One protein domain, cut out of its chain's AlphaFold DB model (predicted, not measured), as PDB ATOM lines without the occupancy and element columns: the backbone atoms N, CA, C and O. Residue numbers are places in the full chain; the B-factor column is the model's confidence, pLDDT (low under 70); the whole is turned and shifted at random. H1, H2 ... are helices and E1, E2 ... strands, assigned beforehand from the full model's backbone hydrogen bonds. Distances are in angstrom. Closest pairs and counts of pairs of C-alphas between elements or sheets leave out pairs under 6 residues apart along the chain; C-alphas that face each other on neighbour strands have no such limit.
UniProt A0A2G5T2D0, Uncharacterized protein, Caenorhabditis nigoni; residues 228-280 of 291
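Overview. This is residues 228 to 280 of the 291 residues of an uncharacterized protein of Caenorhabditis nigoni (UniProt A0A2G5T2D0). Two small antiparallel sheets make up this domain: a three-stranded one with the short helix H1 over one face, and a separate two-stranded hairpin, E3 and E4, whose length with its loops makes the longest axis. Loops fill much of the rest. The printed part has 53 residues, fewer than half of them in named elements, which follow as E1, E2, H1, E3, E4, E5; the class is mixed, helices and strands. The sheets' orders are E2 - E1 - E5 and E3 - E4. The whole is compact, with a radius of gyration of the C-alphas of 10.3 A, and rounded, spanning 29 by 24 by 17 A.

Along the chain. E1, residues 229 to 231, begins at C-alpha 229 (241.099, 104.919, 239.712) and is 7.0 A long. E2 is residues 237 to 239, 7.1 A. H1, residues 240 to 246, measures 9.8 A. E3, residues 256 to 259, measures 10.3 A, and E4, residues 268 to 271, 10.0 A. E5, residues 278 to 280, 6.4 A, ends at C-alpha 280 (240.254, 110.165, 238.686).

Arrangement. E1 and E2 form a hairpin, antiparallel at 145 degrees, with N 230 and O 238 2.8 A apart, within hydrogen-bond range. E5 is antiparallel to E1 at 128 degrees, with N 231 and O 278 at 2.8 A. H1 is on this sheet and stands up from it at 43 degrees; every O i to N i+4 pair in it is within hydrogen-bond range. The hairpin of E3 and E4 is antiparallel at 160 degrees, with N 258 and O 269 at 2.9 A. E3 is apart from E1, E2 and E5; the closest C-alphas of H1 and E3, Leu 246 and Val 258, are 7.3 A apart.

Size, cuts and confidence. The farthest C-alphas, Asp 253 and Ile 264, are 30.1 A apart. The printed part has no cut and no long link. Its mean pLDDT is 91.1, and no printed residue is under 70.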
ATOM      1  N   ASP A 228     237.347 102.551 241.597       89.06
ATOM      2  CA  ASP A 228     238.038 103.826 241.653       89.06
ATOM      3  C   ASP A 228     239.469 103.734 241.108       89.06
ATOM      4  O   ASP A 228     240.269 102.855 241.463       89.06
ATOM      5  N   ALA A 229     239.774 104.680 240.231       93.12
ATOM      6  CA  ALA A 229     241.099 104.919 239.712       93.12
ATOM      7  C   ALA A 229     241.680 106.161 240.381       93.12
ATOM      8  O   ALA A 229     240.957 107.103 240.700       93.12
ATOM      9  N   PHE A 230     242.986 106.165 240.596       94.81
ATOM     10  CA  PHE A 230     243.667 107.182 241.382       94.81
ATOM     11  C   PHE A 230     244.894 107.697 240.656       94.81
ATOM     12  O   PHE A 230     245.587 106.933 239.984       94.81
ATOM     13  N   VAL A 231     245.181 108.981 240.828       94.75
ATOM     14  CA  VAL A 231     246.256 109.687 240.139       94.75
ATOM     15  C   VAL A 231     247.360 110.020 241.119       94.75
ATOM     16  O   VAL A 231     247.123 110.605 242.177       94.75
ATOM     17  N   LEU A 232     248.583 109.638 240.759       95.06
ATOM     18  CA  LEU A 232     249.775 110.088 241.469       95.06
ATOM     19  C   LEU A 232     250.079 111.551 241.121       95.06
ATOM     20  O   LEU A 232     249.724 112.006 240.042       95.06
ATOM     21  N   LYS A 233     250.851 112.270 241.946       94.00
ATOM     22  CA  LYS A 233     251.281 113.657 241.638       94.00
ATOM     23  C   LYS A 233     252.051 113.797 240.320       94.00
ATOM     24  O   LYS A 233     252.117 114.876 239.746       94.00
ATOM     25  N   CYS A 234     252.622 112.702 239.816       94.31
ATOM     26  CA  CYS A 234     253.223 112.666 238.486       94.31
ATOM     27  C   CYS A 234     252.213 112.652 237.328       94.31
ATOM     28  O   CYS A 234     252.662 112.742 236.196       94.31
ATOM     29  N   GLY A 235     250.910 112.504 237.584       94.06
ATOM     30  CA  GLY A 235     249.842 112.500 236.582       94.06
ATOM     31  C   GLY A 235     249.424 111.131 236.044       94.06
ATOM     32  O   GLY A 235     248.470 111.036 235.273       94.06
ATOM     33  N   HIS A 236     250.110 110.056 236.440       95.31
ATOM     34  CA  HIS A 236     249.758 108.694 236.036       95.31
ATOM     35  C   HIS A 236     248.639 108.115 236.898       95.31
ATOM     36  O   HIS A 236     248.628 108.296 238.119       95.31
ATOM     37  N   THR A 237     247.746 107.360 236.256       95.88
ATOM     38  CA  THR A 237     246.558 106.780 236.885       95.88
ATOM     39  C   THR A 237     246.696 105.270 237.126       95.88
ATOM     40  O   THR A 237     247.081 104.513 236.234       95.88
ATOM     41  N   PHE A 238     246.291 104.796 238.306       95.94
ATOM     42  CA  PHE A 238     246.344 103.391 238.729       95.94
ATOM     43  C   PHE A 238     245.014 102.929 239.320       95.94
ATOM     44  O   PHE A 238     244.240 103.738 239.824       95.94
ATOM     45  N   CYS A 239     244.733 101.624 239.266       96.12
ATOM     46  CA  CYS A 239     243.577 101.078 239.976       96.12
ATOM     47  C   CYS A 239     243.852 101.039 241.486       96.12
ATOM     48  O   CYS A 239     245.013 100.974 241.907       96.12
ATOM     49  N   SER A 240     242.782 101.028 242.285       94.25
ATOM     50  CA  SER A 240     242.849 100.941 243.751       94.25
ATOM     51  C   SER A 240     243.802  99.852 244.258       94.25
ATOM     52  O   SER A 240     244.604 100.101 245.157       94.25
ATOM     53  N   ASP A 241     243.777  98.658 243.658       95.06
ATOM     54  CA  ASP A 241     244.598  97.525 244.103       95.06
ATOM     55  C   ASP A 241     246.094  97.761 243.872       95.06
ATOM     56  O   ASP A 241     246.919  97.509 244.752       95.06
ATOM     57  N   CYS A 242     246.460  98.254 242.685       96.00
ATOM     58  CA  CYS A 242     247.849  98.574 242.362       96.00
ATOM     59  C   CYS A 242     248.361  99.721 243.225       96.00
ATOM     60  O   CYS A 242     249.490  99.649 243.710       96.00
ATOM     61  N   LEU A 243     247.530 100.740 243.461       94.06
ATOM     62  CA  LEU A 243     247.883 101.837 244.350       94.06
ATOM     63  C   LEU A 243     248.068 101.344 245.792       94.06
ATOM     64  O   LEU A 243     249.071 101.656 246.422       94.06
ATOM     65  N   SER A 244     247.162 100.506 246.296       92.94
ATOM     66  CA  SER A 244     247.246  99.961 247.659       92.94
ATOM     67  C   SER A 244     248.535  99.172 247.879       92.94
ATOM     68  O   SER A 244     249.173  99.303 248.919       92.94
ATOM     69  N   ARG A 245     248.966  98.392 246.880       94.62
ATOM     70  CA  ARG A 245     250.257  97.685 246.919       94.62
ATOM     71  C   ARG A 245     251.443  98.637 246.883       94.62
ATOM     72  O   ARG A 245     252.450  98.371 247.526       94.62
ATOM     73  N   LEU A 246     251.330  99.731 246.137       92.75
ATOM     74  CA  LEU A 246     252.385 100.727 246.014       92.75
ATOM     75  C   LEU A 246     252.616 101.497 247.326       92.75
ATOM     76  O   LEU A 246     253.745 101.871 247.627       92.75
ATOM     77  N   PHE A 247     251.560 101.679 248.118       92.44
ATOM     78  CA  PHE A 247     251.607 102.273 249.457       92.44
ATOM     79  C   PHE A 247     251.695 101.224 250.578       92.44
ATOM     80  O   PHE A 247     251.602 101.568 251.761       92.44
ATOM     81  N   ALA A 248     251.876  99.940 250.250       91.00
ATOM     82  CA  ALA A 248     251.994  98.897 251.258       91.00
ATOM     83  C   ALA A 248     253.230  99.154 252.136       91.00
ATOM     84  O   ALA A 248     254.337  99.335 251.634       91.00
ATOM     85  N   GLY A 249     253.032  99.182 253.455       84.12
ATOM     86  CA  GLY A 249     254.091  99.491 254.425       84.12
ATOM     87  C   GLY A 249     254.243 100.978 254.756       84.12
ATOM     88  O   GLY A 249     255.104 101.332 255.555       84.12
ATOM     89  N   THR A 250     253.397 101.841 254.192       86.94
ATOM     90  CA  THR A 250     253.339 103.265 254.542       86.94
ATOM     91  C   THR A 250     252.234 103.484 255.577       86.94
ATOM     92  O   THR A 250     251.189 102.832 255.529       86.94
ATOM     93  N   THR A 251     252.471 104.353 256.561       83.38
ATOM     94  CA  THR A 251     251.455 104.718 257.560       83.38
ATOM     95  C   THR A 251     250.846 106.061 257.184       83.38
ATOM     96  O   THR A 251     251.545 106.941 256.689       83.38
ATOM     97  N   LYS A 252     249.539 106.236 257.418       82.25
ATOM     98  CA  LYS A 252     248.855 107.504 257.106       82.25
ATOM     99  C   LYS A 252     249.423 108.687 257.893       82.25
ATOM    100  O   LYS A 252     249.314 109.816 257.434       82.25
ATOM    101  N   ASP A 253     250.045 108.425 259.036       86.06
ATOM    102  CA  ASP A 253     250.533 109.453 259.954       86.06
ATOM    103  C   ASP A 253     251.938 109.963 259.603       86.06
ATOM    104  O   ASP A 253     252.442 110.874 260.260       86.06
ATOM    105  N   GLN A 254     252.583 109.404 258.573       85.38
ATOM    106  CA  GLN A 254     253.929 109.798 258.169       85.38
ATOM    107  C   GLN A 254     253.977 110.271 256.715       85.38
ATOM    108  O   GLN A 254     253.350 109.665 255.837       85.38
ATOM    109  N   PRO A 255     254.766 111.323 256.425       89.50
ATOM    110  CA  PRO A 255     255.082 111.692 255.058       89.50
ATOM    111  C   PRO A 255     255.641 110.490 254.301       89.50
ATOM    112  O   PRO A 255     256.528 109.785 254.781       89.50
ATOM    113  N   THR A 256     255.120 110.267 253.105       92.75
ATOM    114  CA  THR A 256     255.434 109.084 252.312       92.75
ATOM    115  C   THR A 256     255.849 109.504 250.919       92.75
ATOM    116  O   THR A 256     255.250 110.383 250.306       92.75
ATOM    117  N   THR A 257     256.884 108.860 250.396       93.00
ATOM    118  CA  THR A 257     257.383 109.122 249.052       93.00
ATOM    119  C   THR A 257     257.308 107.852 248.223       93.00
ATOM    120  O   THR A 257     257.806 106.805 248.626       93.00
ATOM    121  N   VAL A 258     256.677 107.955 247.057       93.44
ATOM    122  CA  VAL A 258     256.368 106.823 246.187       93.44
ATOM    123  C   VAL A 258     256.895 107.081 244.785       93.44
ATOM    124  O   VAL A 258     256.601 108.108 244.169       93.44
ATOM    125  N   ARG A 259     257.646 106.121 244.244       94.44
ATOM    126  CA  ARG A 259     258.097 106.157 242.851       94.44
ATOM    127  C   ARG A 259     256.981 105.682 241.922       94.44
ATOM    128  O   ARG A 259     256.323 104.684 242.201       94.44
ATOM    129  N   CYS A 260     256.798 106.374 240.797       95.31
ATOM    130  CA  CYS A 260     255.862 105.936 239.768       95.31
ATOM    131  C   CYS A 260     256.273 104.555 239.202       95.31
ATOM    132  O   CYS A 260     257.419 104.406 238.776       95.31
ATOM    133  N   PRO A 261     255.367 103.556 239.145       94.06
ATOM    134  CA  PRO A 261     255.655 102.249 238.543       94.06
ATOM    135  C   PRO A 261     255.849 102.272 237.020       94.06
ATOM    136  O   PRO A 261     256.281 101.279 236.440       94.06
ATOM    137  N   ILE A 262     255.495 103.372 236.353       93.25
ATOM    138  CA  ILE A 262     255.656 103.509 234.905       93.25
ATOM    139  C   ILE A 262     257.136 103.713 234.593       93.25
ATOM    140  O   ILE A 262     257.718 104.719 234.987       93.25
ATOM    141  N   ILE A 263     257.728 102.763 233.866       89.12
ATOM    142  CA  ILE A 263     259.179 102.668 233.621       89.12
ATOM    143  C   ILE A 263     259.761 103.970 233.053       89.12
ATOM    144  O   ILE A 263     260.825 104.409 233.480       89.12
ATOM    145  N   ILE A 264     259.046 104.607 232.124       90.69
ATOM    146  CA  ILE A 264     259.479 105.847 231.468       90.69
ATOM    147  C   ILE A 264     259.264 107.108 232.322       90.69
ATOM    148  O   ILE A 264     259.642 108.199 231.907       90.69
ATOM    149  N   CYS A 265     258.652 106.992 233.504       93.00
ATOM    150  CA  CYS A 265     258.397 108.119 234.391       93.00
ATOM    151  C   CYS A 265     259.506 108.229 235.454       93.00
ATOM    152  O   CYS A 265     259.551 107.418 236.381       93.00
ATOM    153  N   PRO A 266     260.372 109.259 235.398       92.19
ATOM    154  CA  PRO A 266     261.399 109.464 236.419       92.19
ATOM    155  C   PRO A 266     260.839 110.114 237.695       92.19
ATOM    156  O   PRO A 266     261.574 110.305 238.661       92.19
ATOM    157  N   ARG A 267     259.560 110.512 237.694       93.94
ATOM    158  CA  ARG A 267     258.978 111.335 238.755       93.94
ATOM    159  C   ARG A 267     258.653 110.496 239.990       93.94
ATOM    160  O   ARG A 267     258.122 109.385 239.914       93.94
ATOM    161  N   THR A 268     258.882 111.112 241.136       92.00
ATOM    162  CA  THR A 268     258.532 110.596 242.453       92.00
ATOM    163  C   THR A 268     257.439 111.484 243.043       92.00
ATOM    164  O   THR A 268     257.461 112.698 242.863       92.00
ATOM    165  N   SER A 269     256.446 110.883 243.696       91.00
ATOM    166  CA  SER A 269     255.333 111.597 244.327       91.00
ATOM    167  C   SER A 269     255.493 111.557 245.843       91.00
ATOM    168  O   SER A 269     255.493 110.477 246.431       91.00
ATOM    169  N   SER A 270     255.630 112.726 246.462       92.06
ATOM    170  CA  SER A 270     255.709 112.872 247.918       92.06
ATOM    171  C   SER A 270     254.372 113.345 248.471       92.06
ATOM    172  O   SER A 270     253.808 114.311 247.961       92.06
ATOM    173  N   TYR A 271     253.884 112.675 249.509       90.69
ATOM    174  CA  TYR A 271     252.605 112.918 250.167       90.69
ATOM    175  C   TYR A 271     252.843 113.281 251.628       90.69
ATOM    176  O   TYR A 271     253.678 112.663 252.292       90.69
ATOM    177  N   GLN A 272     252.126 114.287 252.115       90.25
ATOM    178  CA  GLN A 272     252.125 114.648 253.530       90.25
ATOM    179  C   GLN A 272     251.317 113.635 254.352       90.25
ATOM    180  O   GLN A 272     250.525 112.864 253.807       90.25
ATOM    181  N   ALA A 273     251.504 113.643 255.673       80.81
ATOM    182  CA  ALA A 273     250.686 112.835 256.574       80.81
ATOM    183  C   ALA A 273     249.190 113.155 256.373       80.81
ATOM    184  O   ALA A 273     248.791 114.319 256.339       80.81
ATOM    185  N   GLY A 274     248.374 112.117 256.196       80.88
ATOM    186  CA  GLY A 274     246.939 112.215 255.925       80.88
ATOM    187  C   GLY A 274     246.558 112.620 254.494       80.88
ATOM    188  O   GLY A 274     245.368 112.615 254.172       80.88
ATOM    189  N   GLU A 275     247.519 112.940 253.622       86.62
ATOM    190  CA  GLU A 275     247.251 113.279 252.223       86.62
ATOM    191  C   GLU A 275     246.901 112.016 251.419       86.62
ATOM    192  O   GLU A 275     247.620 111.017 251.452       86.62
ATOM    193  N   ASN A 276     245.797 112.059 250.668       84.06
ATOM    194  CA  ASN A 276     245.370 110.954 249.809       84.06
ATOM    195  C   ASN A 276     245.704 111.243 248.341       84.06
ATOM    196  O   ASN A 276     245.756 112.395 247.911       84.06
ATOM    197  N   CYS A 277     245.871 110.184 247.546       85.19
ATOM    198  CA  CYS A 277     245.901 110.322 246.091       85.19
ATOM    199  C   CYS A 277     244.558 110.859 245.578       85.19
ATOM    200  O   CYS A 277     243.498 110.514 246.109       85.19
ATOM    201  N   LEU A 278     244.596 111.659 244.512       87.75
ATOM    202  CA  LEU A 278     243.381 112.163 243.875       87.75
ATOM    203  C   LEU A 278     242.671 111.017 243.157       87.75
ATOM    204  O   LEU A 278     243.301 110.244 242.437       87.75
ATOM    205  N   LYS A 279     241.354 110.909 243.322       90.56
ATOM    206  CA  LYS A 279     240.536 110.000 242.514       90.56
ATOM    207  C   LYS A 279     240.407 110.577 241.102       90.56
ATOM    208  O   LYS A 279     240.155 111.762 240.965       90.56
ATOM    209  N   ASN A 280     240.553 109.768 240.060       88.12
ATOM    210  CA  ASN A 280     240.254 110.165 238.686       88.12
ATOM    211  C   ASN A 280     238.814 109.771 238.364       88.12
ATOM    212  O   ASN A 280     238.519 108.588 238.183       88.12
TER     213      ASN A 280